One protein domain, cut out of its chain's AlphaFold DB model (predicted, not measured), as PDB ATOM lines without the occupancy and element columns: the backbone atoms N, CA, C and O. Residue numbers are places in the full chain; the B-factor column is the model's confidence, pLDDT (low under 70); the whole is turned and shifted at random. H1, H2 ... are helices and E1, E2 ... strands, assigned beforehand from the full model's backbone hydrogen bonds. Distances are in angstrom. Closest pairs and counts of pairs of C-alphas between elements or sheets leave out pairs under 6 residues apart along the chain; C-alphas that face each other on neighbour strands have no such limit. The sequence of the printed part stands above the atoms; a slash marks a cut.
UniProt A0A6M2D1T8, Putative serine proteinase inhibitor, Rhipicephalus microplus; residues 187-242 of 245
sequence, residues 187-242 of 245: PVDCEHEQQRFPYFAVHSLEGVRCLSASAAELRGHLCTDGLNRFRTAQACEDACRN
ATOM      1  N   PRO A 187      78.668 107.797  76.933       56.50
ATOM      2  CA  PRO A 187      78.579 107.606  75.498       56.50
ATOM      3  C   PRO A 187      77.913 106.263  75.145       56.50
ATOM      4  O   PRO A 187      78.399 105.211  75.554       56.50
ATOM      5  N   VAL A 188      76.848 106.293  74.343       63.16
ATOM      6  CA  VAL A 188      76.130 105.128  73.800       63.16
ATOM      7  C   VAL A 188      75.793 105.299  72.316       63.16
ATOM      8  O   VAL A 188      75.855 106.403  71.772       63.16
ATOM      9  N   ASP A 189      75.402 104.214  71.653       63.16
ATOM     10  CA  ASP A 189      74.847 104.282  70.301       63.16
ATOM     11  C   ASP A 189      73.495 105.009  70.304       63.16
ATOM     12  O   ASP A 189      72.669 104.846  71.202       63.16
ATOM     13  N   CYS A 190      73.276 105.855  69.302       58.31
ATOM     14  CA  CYS A 190      72.101 106.711  69.245       58.31
ATOM     15  C   CYS A 190      70.821 105.942  68.915       58.31
ATOM     16  O   CYS A 190      70.628 105.514  67.776       58.31
ATOM     17  N   GLU A 191      69.896 105.868  69.874       60.59
ATOM     18  CA  GLU A 191      68.523 105.443  69.612       60.59
ATOM     19  C   GLU A 191      67.634 106.614  69.157       60.59
ATOM     20  O   GLU A 191      67.896 107.794  69.409       60.59
ATOM     21  N   HIS A 192      66.527 106.285  68.484       56.91
ATOM     22  CA  HIS A 192      65.599 107.260  67.899       56.91
ATOM     23  C   HIS A 192      64.978 108.218  68.940       56.91
ATOM     24  O   HIS A 192      64.514 109.305  68.580       56.91
ATOM     25  N   GLU A 193      64.980 107.845  70.226       53.06
ATOM     26  CA  GLU A 193      64.443 108.649  71.326       53.06
ATOM     27  C   GLU A 193      65.357 109.803  71.770       53.06
ATOM     28  O   GLU A 193      64.834 110.811  72.254       53.06
ATOM     29  N   GLN A 194      66.679 109.744  71.544       58.69
ATOM     30  CA  GLN A 194      67.590 110.833  71.945       58.69
ATOM     31  C   GLN A 194      67.339 112.137  71.177       58.69
ATOM     32  O   GLN A 194      67.579 113.218  71.711       58.69
ATOM     33  N   GLN A 195      66.766 112.077  69.969       60.16
ATOM     34  CA  GLN A 195      66.376 113.283  69.224       60.16
ATOM     35  C   GLN A 195      65.338 114.138  69.975       60.16
ATOM     36  O   GLN A 195      65.201 115.327  69.694       60.16
ATOM     37  N   ARG A 196      64.610 113.559  70.943       66.75
ATOM     38  CA  ARG A 196      63.643 114.288  71.781       66.75
ATOM     39  C   ARG A 196      64.295 115.077  72.918       66.75
ATOM     40  O   ARG A 196      63.626 115.929  73.502       66.75
ATOM     41  N   PHE A 197      65.557 114.798  73.241       73.94
ATOM     42  CA  PHE A 197      66.281 115.404  74.359       73.94
ATOM     43  C   PHE A 197      67.654 115.906  73.897       73.94
ATOM     44  O   PHE A 197      68.677 115.347  74.283       73.94
ATOM     45  N   PRO A 198      67.696 116.944  73.045       78.06
ATOM     46  CA  PRO A 198      68.942 117.365  72.421       78.06
ATOM     47  C   PRO A 198      69.872 118.116  73.379       78.06
ATOM     48  O   PRO A 198      70.972 118.454  72.968       78.06
ATOM     49  N   TYR A 199      69.472 118.413  74.620       84.38
ATOM     50  CA  TYR A 199      70.279 119.201  75.554       84.38
ATOM     51  C   TYR A 199      70.894 118.343  76.658       84.38
ATOM     52  O   TYR A 199      70.240 117.441  77.168       84.38
ATOM     53  N   PHE A 200      72.118 118.658  77.074       84.31
ATOM     54  CA  PHE A 200      72.811 118.003  78.186       84.31
ATOM     55  C   PHE A 200      73.763 118.984  78.881       84.31
ATOM     56  O   PHE A 200      74.255 119.940  78.279       84.31
ATOM     57  N   ALA A 201      74.001 118.759  80.167       84.62
ATOM     58  CA  ALA A 201      74.916 119.521  80.995       84.62
ATOM     59  C   ALA A 201      76.352 119.004  80.849       84.62
ATOM     60  O   ALA A 201      76.606 117.802  80.824       84.62
ATOM     61  N   VAL A 202      77.314 119.915  80.815       77.50
ATOM     62  CA  VAL A 202      78.745 119.628  80.918       77.50
ATOM     63  C   VAL A 202      79.356 120.516  81.987       77.50
ATOM     64  O   VAL A 202      79.054 121.706  82.078       77.50
ATOM     65  N   HIS A 203      80.232 119.929  82.794       71.12
ATOM     66  CA  HIS A 203      80.999 120.657  83.797       71.12
ATOM     67  C   HIS A 203      82.253 121.243  83.155       71.12
ATOM     68  O   HIS A 203      82.977 120.559  82.435       71.12
ATOM     69  N   SER A 204      82.502 122.520  83.418       67.12
ATOM     70  CA  SER A 204      83.707 123.237  83.005       67.12
ATOM     71  C   SER A 204      84.306 123.975  84.201       67.12
ATOM     72  O   SER A 204      83.665 124.101  85.243       67.12
ATOM     73  N   LEU A 205      85.516 124.518  84.047       63.34
ATOM     74  CA  LEU A 205      86.149 125.352  85.079       63.34
ATOM     75  C   LEU A 205      85.338 126.624  85.402       63.34
ATOM     76  O   LEU A 205      85.513 127.208  86.466       63.34
ATOM     77  N   GLU A 206      84.442 127.039  84.504       76.88
ATOM     78  CA  GLU A 206      83.546 128.192  84.668       76.88
ATOM     79  C   GLU A 206      82.181 127.803  85.273       76.88
ATOM     80  O   GLU A 206      81.302 128.652  85.419       76.88
ATOM     81  N   GLY A 207      81.987 126.524  85.615       75.12
ATOM     82  CA  GLY A 207      80.732 125.962  86.111       75.12
ATOM     83  C   GLY A 207      80.019 125.079  85.086       75.12
ATOM     84  O   GLY A 207      80.605 124.636  84.089       75.12
ATOM     85  N   VAL A 208      78.741 124.794  85.345       78.12
ATOM     86  CA  VAL A 208      77.921 123.945  84.474       78.12
ATOM     87  C   VAL A 208      77.401 124.730  83.274       78.12
ATOM     88  O   VAL A 208      76.817 125.804  83.421       78.12
ATOM     89  N   ARG A 209      77.577 124.165  82.078       83.62
ATOM     90  CA  ARG A 209      77.037 124.686  80.819       83.62
ATOM     91  C   ARG A 209      76.093 123.670  80.196       83.62
ATOM     92  O   ARG A 209      76.397 122.483  80.163       83.62
ATOM     93  N   CYS A 210      74.981 124.147  79.657       86.25
ATOM     94  CA  CYS A 210      74.024 123.319  78.936       86.25
ATOM     95  C   CYS A 210      74.240 123.464  77.435       86.25
ATOM     96  O   CYS A 210      74.119 124.556  76.882       86.25
ATOM     97  N   LEU A 211      74.595 122.363  76.783       82.44
ATOM     98  CA  LEU A 211      74.870 122.313  75.353       82.44
ATOM     99  C   LEU A 211      73.730 121.603  74.634       82.44
ATOM    100  O   LEU A 211      73.126 120.687  75.186       82.44
ATOM    101  N   SER A 212      73.443 122.019  73.399       83.62
ATOM    102  CA  SER A 212      72.600 121.242  72.491       83.62
ATOM    103  C   SER A 212      73.479 120.371  71.606       83.62
ATOM    104  O   SER A 212      74.372 120.898  70.947       83.62
ATOM    105  N   ALA A 213      73.194 119.084  71.515       70.38
ATOM    106  CA  ALA A 213      73.745 118.226  70.489       70.38
ATOM    107  C   ALA A 213      73.066 118.548  69.145       70.38
ATOM    108  O   ALA A 213      71.863 118.323  68.976       70.38
ATOM    109  N   SER A 214      73.800 119.094  68.172       62.62
ATOM    110  CA  SER A 214      73.259 119.224  66.815       62.62
ATOM    111  C   SER A 214      73.057 117.844  66.177       62.62
ATOM    112  O   SER A 214      73.739 116.874  66.499       62.62
ATOM    113  N   ALA A 215      72.155 117.736  65.196       55.28
ATOM    114  CA  ALA A 215      71.932 116.482  64.462       55.28
ATOM    115  C   ALA A 215      73.172 115.981  63.682       55.28
ATOM    116  O   ALA A 215      73.178 114.844  63.203       55.28
ATOM    117  N   ALA A 216      74.187 116.834  63.505       54.00
ATOM    118  CA  ALA A 216      75.484 116.488  62.930       54.00
ATOM    119  C   ALA A 216      76.481 116.033  64.013       54.00
ATOM    120  O   ALA A 216      77.176 115.042  63.807       54.00
ATOM    121  N   GLU A 217      76.493 116.684  65.181       52.78
ATOM    122  CA  GLU A 217      77.301 116.271  66.340       52.78
ATOM    123  C   GLU A 217      76.817 114.944  66.930       52.78
ATOM    124  O   GLU A 217      77.646 114.099  67.224       52.78
ATOM    125  N   LEU A 218      75.507 114.681  66.981       51.09
ATOM    126  CA  LEU A 218      74.935 113.385  67.395       51.09
ATOM    127  C   LEU A 218      75.327 112.211  66.481       51.09
ATOM    128  O   LEU A 218      75.148 111.059  66.848       51.09
ATOM    129  N   ARG A 219      75.830 112.476  65.267       48.00
ATOM    130  CA  ARG A 219      76.340 111.431  64.359       48.00
ATOM    131  C   ARG A 219      77.835 111.157  64.536       48.00
ATOM    132  O   ARG A 219      78.299 110.120  64.077       48.00
ATOM    133  N   GLY A 220      78.576 112.080  65.154       45.25
ATOM    134  CA  GLY A 220      80.018 111.962  65.420       45.25
ATOM    135  C   GLY A 220      80.369 111.804  66.904       45.25
ATOM    136  O   GLY A 220      81.482 111.403  67.238       45.25
ATOM    137  N   HIS A 221      79.425 112.099  67.794       45.91
ATOM    138  CA  HIS A 221      79.508 111.901  69.230       45.91
ATOM    139  C   HIS A 221      78.492 110.848  69.639       45.91
ATOM    140  O   HIS A 221      77.314 110.939  69.303       45.91
ATOM    141  N   LEU A 222      78.995 109.846  70.358       48.22
ATOM    142  CA  LEU A 222      78.203 108.853  71.065       48.22
ATOM    143  C   LEU A 222      77.070 109.576  71.814       48.22
ATOM    144  O   LEU A 222      77.321 110.540  72.542       48.22
ATOM    145  N   CYS A 223      75.832 109.149  71.587       57.88
ATOM    146  CA  CYS A 223      74.664 109.666  72.283       57.88
ATOM    147  C   CYS A 223      74.823 109.540  73.800       57.88
ATOM    148  O   CYS A 223      75.611 108.744  74.296       57.88
ATOM    149  N   THR A 224      74.077 110.341  74.552       58.50
ATOM    150  CA  THR A 224      74.205 110.410  76.007       58.50
ATOM    151  C   THR A 224      73.162 109.520  76.684       58.50
ATOM    152  O   THR A 224      71.969 109.825  76.646       58.50
ATOM    153  N   ASP A 225      73.568 108.402  77.292       57.38
ATOM    154  CA  ASP A 225      72.676 107.633  78.169       57.38
ATOM    155  C   ASP A 225      72.718 108.165  79.606       57.38
ATOM    156  O   ASP A 225      73.693 108.780  80.046       57.38
ATOM    157  N   GLY A 226      71.626 107.942  80.333       64.88
ATOM    158  CA  GLY A 226      71.416 108.435  81.689       64.88
ATOM    159  C   GLY A 226      70.479 109.642  81.778       64.88
ATOM    160  O   GLY A 226      69.727 109.962  80.857       64.88
ATOM    161  N   LEU A 227      70.477 110.282  82.951       71.38
ATOM    162  CA  LEU A 227      69.541 111.359  83.304       71.38
ATOM    163  C   LEU A 227      69.994 112.748  82.835       71.38
ATOM    164  O   LEU A 227      69.200 113.684  82.874       71.38
ATOM    165  N   ASN A 228      71.226 112.869  82.336       77.44
ATOM    166  CA  ASN A 228      71.765 114.093  81.755       77.44
ATOM    167  C   ASN A 228      71.313 114.292  80.301       77.44
ATOM    168  O   ASN A 228      72.104 114.280  79.354       77.44
ATOM    169  N   ARG A 229      69.996 114.412  80.134       81.94
ATOM    170  CA  ARG A 229      69.333 114.659  78.854       81.94
ATOM    171  C   ARG A 229      68.059 115.466  79.079       81.94
ATOM    172  O   ARG A 229      67.193 115.096  79.869       81.94
ATOM    173  N   PHE A 230      67.925 116.568  78.360       83.94
ATOM    174  CA  PHE A 230      66.892 117.568  78.582       83.94
ATOM    175  C   PHE A 230      66.233 117.967  77.266       83.94
ATOM    176  O   PHE A 230      66.857 118.003  76.204       83.94
ATOM    177  N   ARG A 231      64.936 118.282  77.336       84.19
ATOM    178  CA  ARG A 231      64.163 118.729  76.165       84.19
ATOM    179  C   ARG A 231      64.520 120.150  75.737       84.19
ATOM    180  O   ARG A 231      64.367 120.481  74.567       84.19
ATOM    181  N   THR A 232      64.955 120.986  76.677       86.38
ATOM    182  CA  THR A 232      65.270 122.401  76.456       86.38
ATOM    183  C   THR A 232      66.538 122.793  77.213       86.38
ATOM    184  O   THR A 232      66.855 122.195  78.242       86.38
ATOM    185  N   ALA A 233      67.242 123.823  76.728       87.00
ATOM    186  CA  ALA A 233      68.390 124.404  77.432       87.00
ATOM    187  C   ALA A 233      68.001 124.895  78.833       87.00
ATOM    188  O   ALA A 233      68.706 124.612  79.791       87.00
ATOM    189  N   GLN A 234      66.839 125.547  78.956       89.50
ATOM    190  CA  GLN A 234      66.338 126.046  80.237       89.50
ATOM    191  C   GLN A 234      66.138 124.915  81.250       89.50
ATOM    192  O   GLN A 234      66.599 125.029  82.374       89.50
ATOM    193  N   ALA A 235      65.538 123.788  80.844       84.25
ATOM    194  CA  ALA A 235      65.356 122.647  81.741       84.25
ATOM    195  C   ALA A 235      66.696 122.060  82.216       84.25
ATOM    196  O   ALA A 235      66.796 121.599  83.349       84.25
ATOM    197  N   CYS A 236      67.719 122.093  81.360       88.38
ATOM    198  CA  CYS A 236      69.076 121.722  81.741       88.38
ATOM    199  C   CYS A 236      69.682 122.731  82.731       88.38
ATOM    200  O   CYS A 236      70.237 122.332  83.751       88.38
ATOM    201  N   GLU A 237      69.565 124.036  82.468       89.12
ATOM    202  CA  GLU A 237      70.109 125.073  83.353       89.12
ATOM    203  C   GLU A 237      69.417 125.065  84.719       89.12
ATOM    204  O   GLU A 237      70.086 125.105  85.748       89.12
ATOM    205  N   ASP A 238      68.092 124.933  84.748       82.88
ATOM    206  CA  ASP A 238      67.307 124.856  85.980       82.88
ATOM    207  C   ASP A 238      67.700 123.633  86.818       82.88
ATOM    208  O   ASP A 238      67.790 123.713  88.049       82.88
ATOM    209  N   ALA A 239      67.970 122.508  86.149       80.44
ATOM    210  CA  ALA A 239      68.416 121.285  86.797       80.44
ATOM    211  C   ALA A 239      69.853 121.393  87.326       80.44
ATOM    212  O   ALA A 239      70.124 120.900  88.419       80.44
ATOM    213  N   CYS A 240      70.759 122.040  86.582       80.44
ATOM    214  CA  CYS A 240      72.199 121.861  86.779       80.44
ATOM    215  C   CYS A 240      73.003 123.111  87.159       80.44
ATOM    216  O   CYS A 240      74.167 122.995  87.535       80.44
ATOM    217  N   ARG A 241      72.432 124.315  87.084       79.00
ATOM    218  CA  ARG A 241      73.143 125.566  87.415       79.00
ATOM    219  C   ARG A 241      73.138 125.876  88.916       79.00
ATOM    220  O   ARG A 241      74.024 126.570  89.404       79.00
ATOM    221  N   ASN A 242      72.171 125.320  89.648       66.00
ATOM    222  CA  ASN A 242      71.982 125.537  91.089       66.00
ATOM    223  C   ASN A 242      72.633 124.456  91.973       66.00
ATOM    224  O   ASN A 242      72.457 124.470  93.186       66.00
TER     225      ASN A 242
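AT A GLANCE: This is residues 187 to 242 of the 245 residues of the protein "Putative serine proteinase inhibitor" of Rhipicephalus microplus (UniProt A0A6M2D1T8). A hairpin of two strands, E1 and E2, with the helix H2 packed over one of its faces makes one end of this domain, and a looser end of mostly unnamed chain, with the short strand E3 and the four-residue helix H1, makes the other. The first residues, 187 to 188, pair antiparallel with E3 in that looser end. The printed part has 56 residues, with two named helices and three named strands in the order E1, E2, H1, E3, H2; the sheet E1 - E2 is antiparallel, and E3 pairs with no named strand. The class is mixed, helices and strands, with under half of the residues, 27 of 56, in named elements. The whole is compact, with a radius of gyration of the C-alphas of 11.0 A and spans of 30 by 20 by 18 A.

HOW THE PARTS SIT: Start at residues 187 to 188, a short pairing antiparallel to residues 223 to 224 of E3, which is residues 223 to 225. Go on to E1, residues 199 to 204, and E2, residues 207 to 212: they form a hairpin, antiparallel with 149 degrees between their directions. Look there for N 202 and O 209 at 2.8 A and N 200 and O 211 at 2.9 A, within hydrogen-bond range. Next comes H1, residues 217 to 220, which is apart from E1; H1 and E3 meet only through their link. E1 and E3 are only just apart, with their closest C-alphas 8.0 A from each other. Last comes H2, residues 233 to 240, which is apart from H1 and from E3. The closest C-alphas of E2 and H2 are those of Cys 210 and Cys 236, 5.9 A apart, and those of E1 and H2 are Tyr 199 and Ala 233, 5.8 A apart. In H2 every O i to N i+4 pair is within hydrogen-bond range; H1 is too short for such a pair, and its one O i to N i+3 pair is within range.

IN THESE COORDINATES: Find C-alpha 199 at (70.279, 119.201, 75.554); from there E1 runs 15.9 A to C-alpha 204. E2 runs 16.6 A back to C-alpha 212 at (72.600, 121.242, 72.491). H1 is 5.2 A long and E3 6.5 A. H2 runs 10.4 A and ends at C-alpha 240 at (72.199, 121.861, 86.779).

THE WHOLE: The C-alphas farthest apart are those of His 192 and Leu 205, at 32.3 A. The printed part has no cut and no long link. Its mean pLDDT is 70.2, and 26 residues are under 70: 187 to 196, 204 to 205, 214 to 226 and 242.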